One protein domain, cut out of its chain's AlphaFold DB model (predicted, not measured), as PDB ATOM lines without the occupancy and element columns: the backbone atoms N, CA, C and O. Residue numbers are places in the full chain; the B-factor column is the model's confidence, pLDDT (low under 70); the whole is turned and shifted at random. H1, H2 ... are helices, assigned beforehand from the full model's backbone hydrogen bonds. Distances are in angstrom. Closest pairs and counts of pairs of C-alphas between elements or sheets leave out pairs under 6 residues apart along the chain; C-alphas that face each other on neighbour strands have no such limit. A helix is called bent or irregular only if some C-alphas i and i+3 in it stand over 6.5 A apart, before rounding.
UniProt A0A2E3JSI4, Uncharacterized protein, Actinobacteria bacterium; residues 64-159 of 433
ATOM      1  N   GLN A  64     166.765 151.130 169.740       96.38
ATOM      2  CA  GLN A  64     167.462 151.773 170.849       96.38
ATOM      3  C   GLN A  64     168.044 150.703 171.770       96.38
ATOM      4  O   GLN A  64     169.206 150.796 172.169       96.38
ATOM      5  N   GLU A  65     167.280 149.649 172.062       96.81
ATOM      6  CA  GLU A  65     167.764 148.493 172.821       96.81
ATOM      7  C   GLU A  65     168.918 147.790 172.095       96.81
ATOM      8  O   GLU A  65     169.956 147.514 172.703       96.81
ATOM      9  N   ILE A  66     168.781 147.542 170.789       95.75
ATOM     10  CA  ILE A  66     169.815 146.896 169.970       95.75
ATOM     11  C   ILE A  66     171.097 147.736 169.948       95.75
ATOM     12  O   ILE A  66     172.183 147.203 170.192       95.75
ATOM     13  N   TYR A  67     170.988 149.046 169.706       96.62
ATOM     14  CA  TYR A  67     172.122 149.970 169.725       96.62
ATOM     15  C   TYR A  67     172.812 149.984 171.091       96.62
ATOM     16  O   TYR A  67     174.023 149.778 171.171       96.62
ATOM     17  N   ASN A  68     172.049 150.169 172.172       96.12
ATOM     18  CA  ASN A  68     172.599 150.225 173.525       96.12
ATOM     19  C   ASN A  68     173.275 148.905 173.904       96.12
ATOM     20  O   ASN A  68     174.384 148.891 174.434       96.12
ATOM     21  N   THR A  69     172.661 147.780 173.559       96.88
ATOM     22  CA  THR A  69     173.240 146.465 173.821       96.88
ATOM     23  C   THR A  69     174.556 146.288 173.067       96.88
ATOM     24  O   THR A  69     175.573 145.969 173.675       96.88
ATOM     25  N   LYS A  70     174.580 146.543 171.754       96.12
ATOM     26  CA  LYS A  70     175.740 146.231 170.904       96.12
ATOM     27  C   LYS A  70     176.865 147.258 170.963       96.12
ATOM     28  O   LYS A  70     178.030 146.875 170.876       96.12
ATOM     29  N   LEU A  71     176.550 148.544 171.090       94.81
ATOM     30  CA  LEU A  71     177.525 149.635 170.943       94.81
ATOM     31  C   LEU A  71     177.806 150.393 172.244       94.81
ATOM     32  O   LEU A  71     178.716 151.226 172.276       94.81
ATOM     33  N   VAL A  72     177.061 150.095 173.315       92.31
ATOM     34  CA  VAL A  72     177.284 150.676 174.647       92.31
ATOM     35  C   VAL A  72     177.655 149.606 175.673       92.31
ATOM     36  O   VAL A  72     178.615 149.807 176.407       92.31
ATOM     37  N   VAL A  73     176.937 148.479 175.725       94.06
ATOM     38  CA  VAL A  73     177.114 147.461 176.780       94.06
ATOM     39  C   VAL A  73     178.098 146.353 176.397       94.06
ATOM     40  O   VAL A  73     178.979 146.028 177.182       94.06
ATOM     41  N   GLU A  74     177.937 145.733 175.226       92.75
ATOM     42  CA  GLU A  74     178.754 144.581 174.807       92.75
ATOM     43  C   GLU A  74     180.116 144.973 174.224       92.75
ATOM     44  O   GLU A  74     180.993 144.118 174.083       92.75
ATOM     45  N   LEU A  75     180.272 146.235 173.831       92.88
ATOM     46  CA  LEU A  75     181.457 146.727 173.146       92.88
ATOM     47  C   LEU A  75     182.649 146.807 174.110       92.88
ATOM     48  O   LEU A  75     182.502 147.356 175.199       92.88
ATOM     49  N   CYS A  76     183.829 146.321 173.705       91.38
ATOM     50  CA  CYS A  76     185.051 146.520 174.491       91.38
ATOM     51  C   CYS A  76     185.262 147.993 174.884       91.38
ATOM     52  O   CYS A  76     185.062 148.899 174.071       91.38
ATOM     53  N   ASP A  77     185.800 148.216 176.084       87.81
ATOM     54  CA  ASP A  77     186.065 149.557 176.622       87.81
ATOM     55  C   ASP A  77     187.008 150.397 175.736       87.81
ATOM     56  O   ASP A  77     186.871 151.620 175.668       87.81
ATOM     57  N   ASP A  78     187.954 149.762 175.038       87.19
ATOM     58  CA  ASP A  78     188.937 150.423 174.173       87.19
ATOM     59  C   ASP A  78     188.574 150.396 172.678       87.19
ATOM     60  O   ASP A  78     189.254 151.042 171.885       87.19
ATOM     61  N   ALA A  79     187.490 149.724 172.272       86.62
ATOM     62  CA  ALA A  79     187.152 149.513 170.858       86.62
ATOM     63  C   ALA A  79     186.961 150.808 170.049       86.62
ATOM     64  O   ALA A  79     187.149 150.818 168.831       86.62
ATOM     65  N   LYS A  80     186.587 151.909 170.713       84.19
ATOM     66  CA  LYS A  80     186.411 153.219 170.069       84.19
ATOM     67  C   LYS A  80     187.742 153.881 169.687       84.19
ATOM     68  O   LYS A  80     187.739 154.732 168.801       84.19
ATOM     69  N   ASP A  81     188.868 153.477 170.282       90.94
ATOM     70  CA  ASP A  81     190.211 153.846 169.813       90.94
ATOM     71  C   ASP A  81     190.615 152.931 168.649       90.94
ATOM     72  O   ASP A  81     191.452 152.035 168.764       90.94
ATOM     73  N   ILE A  82     189.967 153.141 167.504       87.25
ATOM     74  CA  ILE A  82     190.070 152.280 166.317       87.25
ATOM     75  C   ILE A  82     191.498 152.151 165.762       87.25
ATOM     76  O   ILE A  82     191.801 151.187 165.050       87.25
ATOM     77  N   ASP A  83     192.380 153.098 166.085       87.88
ATOM     78  CA  ASP A  83     193.771 153.114 165.637       87.88
ATOM     79  C   ASP A  83     194.676 152.248 166.520       87.88
ATOM     80  O   ASP A  83     195.606 151.624 166.002       87.88
ATOM     81  N   ASN A  84     194.384 152.145 167.822       90.50
ATOM     82  CA  ASN A  84     195.270 151.479 168.784       90.50
ATOM     83  C   ASN A  84     194.660 150.256 169.483       90.50
ATOM     84  O   ASN A  84     195.416 149.449 170.026       90.50
ATOM     85  N   THR A  85     193.336 150.068 169.446       94.19
ATOM     86  CA  THR A  85     192.650 148.938 170.097       94.19
ATOM     87  C   THR A  85     193.106 147.581 169.550       94.19
ATOM     88  O   THR A  85     193.682 147.497 168.459       94.19
ATOM     89  N   SER A  86     192.868 146.508 170.301       93.44
ATOM     90  CA  SER A  86     193.226 145.142 169.904       93.44
ATOM     91  C   SER A  86     192.471 144.656 168.655       93.44
ATOM     92  O   SER A  86     191.405 145.165 168.312       93.44
ATOM     93  N   GLU A  87     193.011 143.636 167.977       92.00
ATOM     94  CA  GLU A  87     192.327 142.981 166.850       92.00
ATOM     95  C   GLU A  87     190.951 142.441 167.256       92.00
ATOM     96  O   GLU A  87     189.976 142.643 166.538       92.00
ATOM     97  N   GLU A  88     190.871 141.794 168.421       93.75
ATOM     98  CA  GLU A  88     189.636 141.218 168.958       93.75
ATOM     99  C   GLU A  88     188.572 142.296 169.193       93.75
ATOM    100  O   GLU A  88     187.436 142.143 168.748       93.75
ATOM    101  N   CYS A  89     188.950 143.420 169.805       95.00
ATOM    102  CA  CYS A  89     188.017 144.507 170.089       95.00
ATOM    103  C   CYS A  89     187.623 145.298 168.840       95.00
ATOM    104  O   CYS A  89     186.454 145.650 168.687       95.00
ATOM    105  N   LEU A  90     188.546 145.516 167.894       92.56
ATOM    106  CA  LEU A  90     188.205 146.154 166.621       92.56
ATOM    107  C   LEU A  90     187.292 145.263 165.772       92.56
ATOM    108  O   LEU A  90     186.362 145.762 165.135       92.56
ATOM    109  N   LYS A  91     187.525 143.944 165.800       90.06
ATOM    110  CA  LYS A  91     186.648 142.958 165.172       90.06
ATOM    111  C   LYS A  91     185.263 142.970 165.807       90.06
ATOM    112  O   LYS A  91     184.274 143.045 165.087       90.06
ATOM    113  N   GLN A  92     185.190 142.919 167.136       95.31
ATOM    114  CA  GLN A  92     183.924 142.948 167.862       95.31
ATOM    115  C   GLN A  92     183.145 144.229 167.551       95.31
ATOM    116  O   GLN A  92     181.942 144.173 167.318       95.31
ATOM    117  N   TYR A  93     183.825 145.376 167.483       94.88
ATOM    118  CA  TYR A  93     183.186 146.638 167.134       94.88
ATOM    119  C   TYR A  93     182.607 146.619 165.721       94.88
ATOM    120  O   TYR A  93     181.464 147.017 165.512       94.88
ATOM    121  N   SER A  94     183.385 146.108 164.766       87.75
ATOM    122  CA  SER A  94     182.972 145.896 163.381       87.75
ATOM    123  C   SER A  94     181.743 144.981 163.294       87.75
ATOM    124  O   SER A  94     180.750 145.358 162.670       87.75
ATOM    125  N   ASP A  95     181.767 143.826 163.961       88.94
ATOM    126  CA  ASP A  95     180.672 142.854 163.950       88.94
ATOM    127  C   ASP A  95     179.406 143.436 164.620       88.94
ATOM    128  O   ASP A  95     178.304 143.332 164.074       88.94
ATOM    129  N   ASN A  96     179.552 144.127 165.757       94.12
ATOM    130  CA  ASN A  96     178.449 144.769 166.477       94.12
ATOM    131  C   ASN A  96     177.813 145.901 165.661       94.12
ATOM    132  O   ASN A  96     176.588 145.972 165.568       94.12
ATOM    133  N   LEU A  97     178.622 146.755 165.029       86.25
ATOM    134  CA  LEU A  97     178.132 147.786 164.114       86.25
ATOM    135  C   LEU A  97     177.409 147.172 162.912       86.25
ATOM    136  O   LEU A  97     176.384 147.706 162.504       86.25
ATOM    137  N   GLY A  98     177.882 146.035 162.392       74.81
ATOM    138  CA  GLY A  98     177.205 145.301 161.323       74.81
ATOM    139  C   GLY A  98     175.819 144.795 161.731       74.81
ATOM    140  O   GLY A  98     174.874 144.915 160.956       74.81
ATOM    141  N   ILE A  99     175.667 144.294 162.964       83.44
ATOM    142  CA  ILE A  99     174.365 143.877 163.512       83.44
ATOM    143  C   ILE A  99     173.411 145.068 163.610       83.44
ATOM    144  O   ILE A  99     172.274 144.971 163.161       83.44
ATOM    145  N   VAL A 100     173.866 146.183 164.189       81.69
ATOM    146  CA  VAL A 100     173.034 147.382 164.363       81.69
ATOM    147  C   VAL A 100     172.654 147.968 163.003       81.69
ATOM    148  O   VAL A 100     171.475 148.188 162.735       81.69
ATOM    149  N   PHE A 101     173.631 148.155 162.112       78.00
ATOM    150  CA  PHE A 101     173.418 148.710 160.777       78.00
ATOM    151  C   PHE A 101     172.539 147.816 159.889       78.00
ATOM    152  O   PHE A 101     171.816 148.330 159.042       78.00
ATOM    153  N   GLY A 102     172.507 146.500 160.124       72.00
ATOM    154  CA  GLY A 102     171.613 145.571 159.426       72.00
ATOM    155  C   GLY A 102     170.115 145.892 159.554       72.00
ATOM    156  O   GLY A 102     169.324 145.409 158.750       72.00
ATOM    157  N   TYR A 103     169.711 146.732 160.517       84.69
ATOM    158  CA  TYR A 103     168.329 147.204 160.665       84.69
ATOM    159  C   TYR A 103     168.021 148.492 159.887       84.69
ATOM    160  O   TYR A 103     166.870 148.922 159.898       84.69
ATOM    161  N   ALA A 104     168.997 149.106 159.208       73.81
ATOM    162  CA  ALA A 104     168.859 150.441 158.622       73.81
ATOM    163  C   ALA A 104     167.674 150.581 157.659       73.81
ATOM    164  O   ALA A 104     166.890 151.513 157.802       73.81
ATOM    165  N   GLU A 105     167.503 149.640 156.729       68.06
ATOM    166  CA  GLU A 105     166.416 149.677 155.742       68.06
ATOM    167  C   GLU A 105     165.037 149.575 156.413       68.06
ATOM    168  O   GLU A 105     164.140 150.377 156.164       68.06
ATOM    169  N   ARG A 106     164.880 148.618 157.336       86.31
ATOM    170  CA  ARG A 106     163.621 148.402 158.065       86.31
ATOM    171  C   ARG A 106     163.294 149.573 158.988       86.31
ATOM    172  O   ARG A 106     162.127 149.921 159.154       86.31
ATOM    173  N   LEU A 107     164.321 150.173 159.583       83.69
ATOM    174  CA  LEU A 107     164.196 151.354 160.420       83.69
ATOM    175  C   LEU A 107     163.801 152.581 159.600       83.69
ATOM    176  O   LEU A 107     162.935 153.328 160.031       83.69
ATOM    177  N   GLU A 108     164.384 152.779 158.418       77.31
ATOM    178  CA  GLU A 108     164.026 153.888 157.531       77.31
ATOM    179  C   GLU A 108     162.548 153.829 157.131       77.31
ATOM    180  O   GLU A 108     161.844 154.832 157.248       77.31
ATOM    181  N   VAL A 109     162.055 152.649 156.738       74.62
ATOM    182  CA  VAL A 109     160.629 152.441 156.440       74.62
ATOM    183  C   VAL A 109     159.766 152.777 157.658       74.62
ATOM    184  O   VAL A 109     158.850 153.586 157.552       74.62
ATOM    185  N   TYR A 110     160.107 152.237 158.829       92.62
ATOM    186  CA  TYR A 110     159.347 152.477 160.056       92.62
ATOM    187  C   TYR A 110     159.293 153.954 160.457       92.62
ATOM    188  O   TYR A 110     158.231 154.468 160.800       92.62
ATOM    189  N   ILE A 111     160.424 154.656 160.390       88.19
ATOM    190  CA  ILE A 111     160.493 156.079 160.724       88.19
ATOM    191  C   ILE A 111     159.683 156.909 159.724       88.19
ATOM    192  O   ILE A 111     158.963 157.809 160.148       88.19
ATOM    193  N   ASN A 112     159.728 156.590 158.427       79.88
ATOM    194  CA  ASN A 112     158.901 157.269 157.426       79.88
ATOM    195  C   ASN A 112     157.400 157.033 157.663       79.88
ATOM    196  O   ASN A 112     156.618 157.981 157.595       79.88
ATOM    197  N   ASP A 113     157.001 155.805 158.000       84.12
ATOM    198  CA  ASP A 113     155.611 155.479 158.328       84.12
ATOM    199  C   ASP A 113     155.130 156.241 159.572       84.12
ATOM    200  O   ASP A 113     154.028 156.791 159.573       84.12
ATOM    201  N   LEU A 114     155.966 156.334 160.614       90.19
ATOM    202  CA  LEU A 114     155.666 157.123 161.812       90.19
ATOM    203  C   LEU A 114     155.563 158.621 161.514       90.19
ATOM    204  O   LEU A 114     154.661 159.272 162.036       90.19
ATOM    205  N   VAL A 115     156.458 159.178 160.690       81.00
ATOM    206  CA  VAL A 115     156.397 160.593 160.283       81.00
ATOM    207  C   VAL A 115     155.067 160.879 159.595       81.00
ATOM    208  O   VAL A 115     154.334 161.750 160.053       81.00
ATOM    209  N   ASN A 116     154.712 160.095 158.574       83.81
ATOM    210  CA  ASN A 116     153.450 160.260 157.850       83.81
ATOM    211  C   ASN A 116     152.238 160.123 158.789       83.81
ATOM    212  O   ASN A 116     151.291 160.901 158.716       83.81
ATOM    213  N   TYR A 117     152.278 159.159 159.714       91.62
ATOM    214  CA  TYR A 117     151.206 158.952 160.683       91.62
ATOM    215  C   TYR A 117     151.047 160.140 161.648       91.62
ATOM    216  O   TYR A 117     149.927 160.581 161.903       91.62
ATOM    217  N   PHE A 118     152.140 160.686 162.188       93.44
ATOM    218  CA  PHE A 118     152.072 161.802 163.138       93.44
ATOM    219  C   PHE A 118     151.833 163.164 162.477       93.44
ATOM    220  O   PHE A 118     151.383 164.082 163.163       93.44
ATOM    221  N   GLU A 119     152.067 163.300 161.170       87.88
ATOM    222  CA  GLU A 119     151.592 164.456 160.400       87.88
ATOM    223  C   GLU A 119     150.056 164.533 160.395       87.88
ATOM    224  O   GLU A 119     149.490 165.616 160.555       87.88
ATOM    225  N   GLU A 120     149.375 163.389 160.272       90.44
ATOM    226  CA  GLU A 120     147.908 163.311 160.281       90.44
ATOM    227  C   GLU A 120     147.315 163.243 161.698       90.44
ATOM    228  O   GLU A 120     146.234 163.785 161.954       90.44
ATOM    229  N   TYR A 121     148.023 162.607 162.636       93.12
ATOM    230  CA  TYR A 121     147.563 162.350 164.005       93.12
ATOM    231  C   TYR A 121     148.580 162.817 165.066       93.12
ATOM    232  O   TYR A 121     149.089 162.000 165.841       93.12
ATOM    233  N   PRO A 122     148.862 164.130 165.174       90.94
ATOM    234  CA  PRO A 122     149.922 164.657 166.043       90.94
ATOM    235  C   PRO A 122     149.699 164.364 167.534       90.94
ATOM    236  O   PRO A 122     150.658 164.135 168.270       90.94
ATOM    237  N   ASP A 123     148.441 164.287 167.980       94.06
ATOM    238  CA  ASP A 123     148.082 163.970 169.372       94.06
ATOM    239  C   ASP A 123     148.474 162.539 169.792       94.06
ATOM    240  O   ASP A 123     148.434 162.206 170.976       94.06
ATOM    241  N   GLN A 124     148.844 161.678 168.837       94.38
ATOM    242  CA  GLN A 124     149.318 160.319 169.103       94.38
ATOM    243  C   GLN A 124     150.826 160.257 169.399       94.38
ATOM    244  O   GLN A 124     151.324 159.198 169.782       94.38
ATOM    245  N   MET A 125     151.564 161.363 169.244       94.62
ATOM    246  CA  MET A 125     153.001 161.408 169.513       94.62
ATOM    247  C   MET A 125     153.288 161.371 171.022       94.62
ATOM    248  O   MET A 125     153.275 162.386 171.724       94.62
ATOM    249  N   THR A 126     153.574 160.172 171.521       96.06
ATOM    250  CA  THR A 126     153.990 159.931 172.908       96.06
ATOM    251  C   THR A 126     155.448 160.335 173.147       96.06
ATOM    252  O   THR A 126     156.216 160.588 172.220       96.06
ATOM    253  N   GLU A 127     155.849 160.369 174.418       94.75
ATOM    254  CA  GLU A 127     157.242 160.630 174.800       94.75
ATOM    255  C   GLU A 127     158.207 159.542 174.302       94.75
ATOM    256  O   GLU A 127     159.340 159.836 173.943       94.75
ATOM    257  N   GLU A 128     157.737 158.298 174.210       94.00
ATOM    258  CA  GLU A 128     158.496 157.176 173.649       94.00
ATOM    259  C   GLU A 128     158.901 157.445 172.193       94.00
ATOM    260  O   GLU A 128     160.073 157.318 171.843       94.00
ATOM    261  N   TYR A 129     157.969 157.923 171.362       95.31
ATOM    262  CA  TYR A 129     158.275 158.266 169.972       95.31
ATOM    263  C   TYR A 129     159.197 159.477 169.858       95.31
ATOM    264  O   TYR A 129     160.072 159.487 168.998       95.31
ATOM    265  N   LYS A 130     159.061 160.482 170.733       93.31
ATOM    266  CA  LYS A 130     160.000 161.616 170.749       93.31
ATOM    267  C   LYS A 130     161.421 161.158 171.052       93.31
ATOM    268  O   LYS A 130     162.335 161.556 170.336       93.31
ATOM    269  N   ASN A 131     161.586 160.279 172.040       95.25
ATOM    270  CA  ASN A 131     162.884 159.696 172.372       95.25
ATOM    271  C   ASN A 131     163.444 158.887 171.196       95.25
ATOM    272  O   ASN A 131     164.636 158.973 170.908       95.25
ATOM    273  N   LEU A 132     162.598 158.128 170.489       94.12
ATOM    274  CA  LEU A 132     162.997 157.425 169.270       94.12
ATOM    275  C   LEU A 132     163.484 158.404 168.193       94.12
ATOM    276  O   LEU A 132     164.578 158.229 167.669       94.12
ATOM    277  N   PHE A 133     162.726 159.457 167.883       88.25
ATOM    278  CA  PHE A 133     163.150 160.456 166.899       88.25
ATOM    279  C   PHE A 133     164.440 161.173 167.315       88.25
ATOM    280  O   PHE A 133     165.314 161.389 166.478       88.25
ATOM    281  N   GLU A 134     164.602 161.512 168.593       92.19
ATOM    282  CA  GLU A 134     165.834 162.109 169.114       92.19
ATOM    283  C   GLU A 134     167.037 161.174 168.927       92.19
ATOM    284  O   GLU A 134     168.059 161.589 168.373       92.19
ATOM    285  N   PHE A 135     166.887 159.895 169.279       94.06
ATOM    286  CA  PHE A 135     167.891 158.859 169.029       94.06
ATOM    287  C   PHE A 135     168.270 158.773 167.546       94.06
ATOM    288  O   PHE A 135     169.454 158.756 167.200       94.06
ATOM    289  N   ILE A 136     167.277 158.765 166.652       85.81
ATOM    290  CA  ILE A 136     167.510 158.668 165.208       85.81
ATOM    291  C   ILE A 136     168.287 159.874 164.676       85.81
ATOM    292  O   ILE A 136     169.160 159.720 163.818       85.81
ATOM    293  N   ASN A 137     167.997 161.067 165.186       71.88
ATOM    294  CA  ASN A 137     168.611 162.305 164.716       71.88
ATOM    295  C   ASN A 137     170.010 162.545 165.288       71.88
ATOM    296  O   ASN A 137     170.825 163.187 164.629       71.88
ATOM    297  N   ASN A 138     170.297 162.019 166.478       79.69
ATOM    298  CA  ASN A 138     171.544 162.305 167.180       79.69
ATOM    299  C   ASN A 138     172.520 161.125 167.150       79.69
ATOM    300  O   ASN A 138     173.688 161.285 166.801       79.69
ATOM    301  N   GLU A 139     172.056 159.934 167.514       86.50
ATOM    302  CA  GLU A 139     172.919 158.785 167.796       86.50
ATOM    303  C   GLU A 139     173.031 157.878 166.571       86.50
ATOM    304  O   GLU A 139     174.135 157.575 166.107       86.50
ATOM    305  N   TRP A 140     171.890 157.529 165.974       82.06
ATOM    306  CA  TRP A 140     171.828 156.646 164.811       82.06
ATOM    307  C   TRP A 140     172.588 157.190 163.596       82.06
ATOM    308  O   TRP A 140     173.206 156.414 162.870       82.06
ATOM    309  N   GLN A 141     172.612 158.513 163.388       73.62
ATOM    310  CA  GLN A 141     173.328 159.134 162.260       73.62
ATOM    311  C   GLN A 141     174.816 158.764 162.218       73.62
ATOM    312  O   GLN A 141     175.419 158.732 161.147       73.62
ATOM    313  N   SER A 142     175.409 158.456 163.374       76.38
ATOM    314  CA  SER A 142     176.808 158.045 163.466       76.38
ATOM    315  C   SER A 142     177.035 156.573 163.103       76.38
ATOM    316  O   SER A 142     178.153 156.212 162.736       76.38
ATOM    317  N   VAL A 143     176.009 155.716 163.156       74.31
ATOM    318  CA  VAL A 143     176.152 154.262 162.984       74.31
ATOM    319  C   VAL A 143     176.621 153.887 161.571       74.31
ATOM    320  O   VAL A 143     177.656 153.221 161.477       74.31
ATOM    321  N   PRO A 144     175.964 154.323 160.472       67.00
ATOM    322  CA  PRO A 144     176.423 153.994 159.120       67.00
ATOM    323  C   PRO A 144     177.877 154.418 158.817       67.00
ATOM    324  O   PRO A 144     178.655 153.564 158.378       67.00
ATOM    325  N   PRO A 145     178.310 155.675 159.074       51.28
ATOM    326  CA  PRO A 145     179.693 156.074 158.795       51.28
ATOM    327  C   PRO A 145     180.708 155.397 159.728       51.28
ATOM    328  O   PRO A 145     181.820 155.067 159.303       51.28
ATOM    329  N   THR A 146     180.335 155.128 160.985       72.94
ATOM    330  CA  THR A 146     181.216 154.436 161.938       72.94
ATOM    331  C   THR A 146     181.423 152.976 161.541       72.94
ATOM    332  O   THR A 146     182.559 152.506 161.567       72.94
ATOM    333  N   TYR A 147     180.374 152.273 161.092       72.25
ATOM    334  CA  TYR A 147     180.490 150.899 160.591       72.25
ATOM    335  C   TYR A 147     181.521 150.787 159.465       72.25
ATOM    336  O   TYR A 147     182.448 149.979 159.559       72.25
ATOM    337  N   GLY A 148     181.420 151.651 158.450       54.66
ATOM    338  CA  GLY A 148     182.379 151.684 157.344       54.66
ATOM    339  C   GLY A 148     183.814 151.953 157.812       54.66
ATOM    340  O   GLY A 148     184.745 151.249 157.416       54.66
ATOM    341  N   THR A 149     183.989 152.918 158.718       68.12
ATOM    342  CA  THR A 149     185.303 153.297 159.262       68.12
ATOM    343  C   THR A 149     185.961 152.147 160.034       68.12
ATOM    344  O   THR A 149     187.131 151.831 159.816       68.12
ATOM    345  N   VAL A 150     185.209 151.483 160.913       73.06
ATOM    346  CA  VAL A 150     185.714 150.392 161.761       73.06
ATOM    347  C   VAL A 150     186.038 149.153 160.927       73.06
ATOM    348  O   VAL A 150     187.112 148.574 161.090       73.06
ATOM    349  N   MET A 151     185.171 148.790 159.975       69.94
ATOM    350  CA  MET A 151     185.423 147.713 159.006       69.94
ATOM    351  C   MET A 151     186.717 147.943 158.213       69.94
ATOM    352  O   MET A 151     187.521 147.022 158.024       69.94
ATOM    353  N   MET A 152     186.938 149.180 157.758       63.97
ATOM    354  CA  MET A 152     188.137 149.563 157.016       63.97
ATOM    355  C   MET A 152     189.387 149.452 157.888       63.97
ATOM    356  O   MET A 152     190.365 148.830 157.472       63.97
ATOM    357  N   LYS A 153     189.357 150.002 159.107       76.94
ATOM    358  CA  LYS A 153     190.487 149.934 160.043       76.94
ATOM    359  C   LYS A 153     190.824 148.501 160.429       76.94
ATOM    360  O   LYS A 153     192.002 148.151 160.459       76.94
ATOM    361  N   TYR A 154     189.815 147.658 160.644       79.62
ATOM    362  CA  TYR A 154     190.016 146.231 160.880       79.62
ATOM    363  C   TYR A 154     190.734 145.565 159.699       79.62
ATOM    364  O   TYR A 154     191.746 144.883 159.874       79.62
ATOM    365  N   SER A 155     190.275 145.853 158.479       72.25
ATOM    366  CA  SER A 155     190.868 145.309 157.255       72.25
ATOM    367  C   SER A 155     192.314 145.776 157.043       72.25
ATOM    368  O   SER A 155     193.192 144.960 156.768       72.25
ATOM    369  N   GLN A 156     192.581 147.074 157.230       73.31
ATOM    370  CA  GLN A 156     193.913 147.677 157.102       73.31
ATOM    371  C   GLN A 156     194.917 147.097 158.101       73.31
ATOM    372  O   GLN A 156     196.062 146.831 157.742       73.31
ATOM    373  N   ARG A 157     194.501 146.928 159.360       83.88
ATOM    374  CA  ARG A 157     195.400 146.533 160.448       83.88
ATOM    375  C   ARG A 157     195.629 145.022 160.505       83.88
ATOM    376  O   ARG A 157     196.727 144.608 160.867       83.88
ATOM    377  N   PHE A 158     194.631 144.214 160.134       82.12
ATOM    378  CA  PHE A 158     194.635 142.780 160.448       82.12
ATOM    379  C   PHE A 158     194.283 141.847 159.277       82.12
ATOM    380  O   PHE A 158     194.589 140.662 159.348       82.12
ATOM    381  N   SER A 159     193.716 142.342 158.166       60.84
ATOM    382  CA  SER A 159     193.303 141.487 157.028       60.84
ATOM    383  C   SER A 159     194.297 141.427 155.856       60.84
ATOM    384  O   SER A 159     193.983 140.838 154.827       60.84
TER     385      SER A 159
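What this domain is: This is residues 64 to 159 of the 433 residues of an uncharacterized protein of Actinobacteria bacterium (UniProt A0A2E3JSI4). The helices make a long, loose rod in which the chain runs out along H2 and H3, placed end to end, turns round at residues 119 to 124, which stick out at one end, and comes back along H4 and H5. H1 lies alongside H2, and H5 packs on H2, closest at Leu 97 and Tyr 147, while H3 and H4 form the other part of the rod, near each other but with no pair of C-alphas within 8 A. The printed part has 96 residues with five named helices, H1 to H5 in order along the chain, and no named strand; the class is all helix. The whole is loose, with a radius of gyration of the C-alphas of 16.0 A and spans of 51 by 21 by 16 A.

How they stand to each other: H1, residues 64 to 73, and H2, residues 87 to 101, form a helical hairpin across a long link. They touch at a shallow tilt of 6 degrees, opposite ways, and their closest C-alphas are those of Lys 70 and Asn 96, 5.4 A apart. H2 and H3, residues 104 to 120, meet only through their tight link. H3 and H4, residues 127 to 138, are near each other, with 10 pairs of C-alphas within 10 A. H1 and H4 are close but not clearly touching; their closest C-alphas, those of Gln 64 and Phe 135, are 7.3 A apart, and the tilt is steep, 53 degrees. H4 and H5, residues 140 to 158, meet only through their tight link. H2 and H5 touch with 21 pairs of C-alphas within 8 A, closest at Leu 97 and Tyr 147, 5.3 A, opposite ways at a shallow tilt of 33 degrees, only just short of steep. H2 and H4 are apart. H5 has a kink of 26 degrees near residue 147 and is irregular, but only just: C-alphas 141 and 144 are 6.8 A apart. Every O i to N i+4 pair is within hydrogen-bond range in H2 and H4; in H1 it is 5 of 6, in H3 12 of 13 and in H5 13 of 15.

Where its parts are: H1 begins at C-alpha 64, (167.462, 151.773, 170.849), and is 12.1 A long from first to last C-alpha. H2 is 20.7 A, H3 24.6 A and H4 16.3 A long. H3 ends at C-alpha 120, (147.908, 163.311, 160.281). H5, the longest helix, is 27.0 A and ends at C-alpha 158, (194.635, 142.780, 160.448).

The domain as a whole: The two C-alphas farthest apart, those of Asp 123 and Ser 159, are 52.0 A from each other. The printed part has no cut. The long link is residues 74 to 86, with no named element. The mean pLDDT of the printed part is 85.3; residues 105, 144 to 145, 148 to 149, 151 to 152 and 159 are under 70.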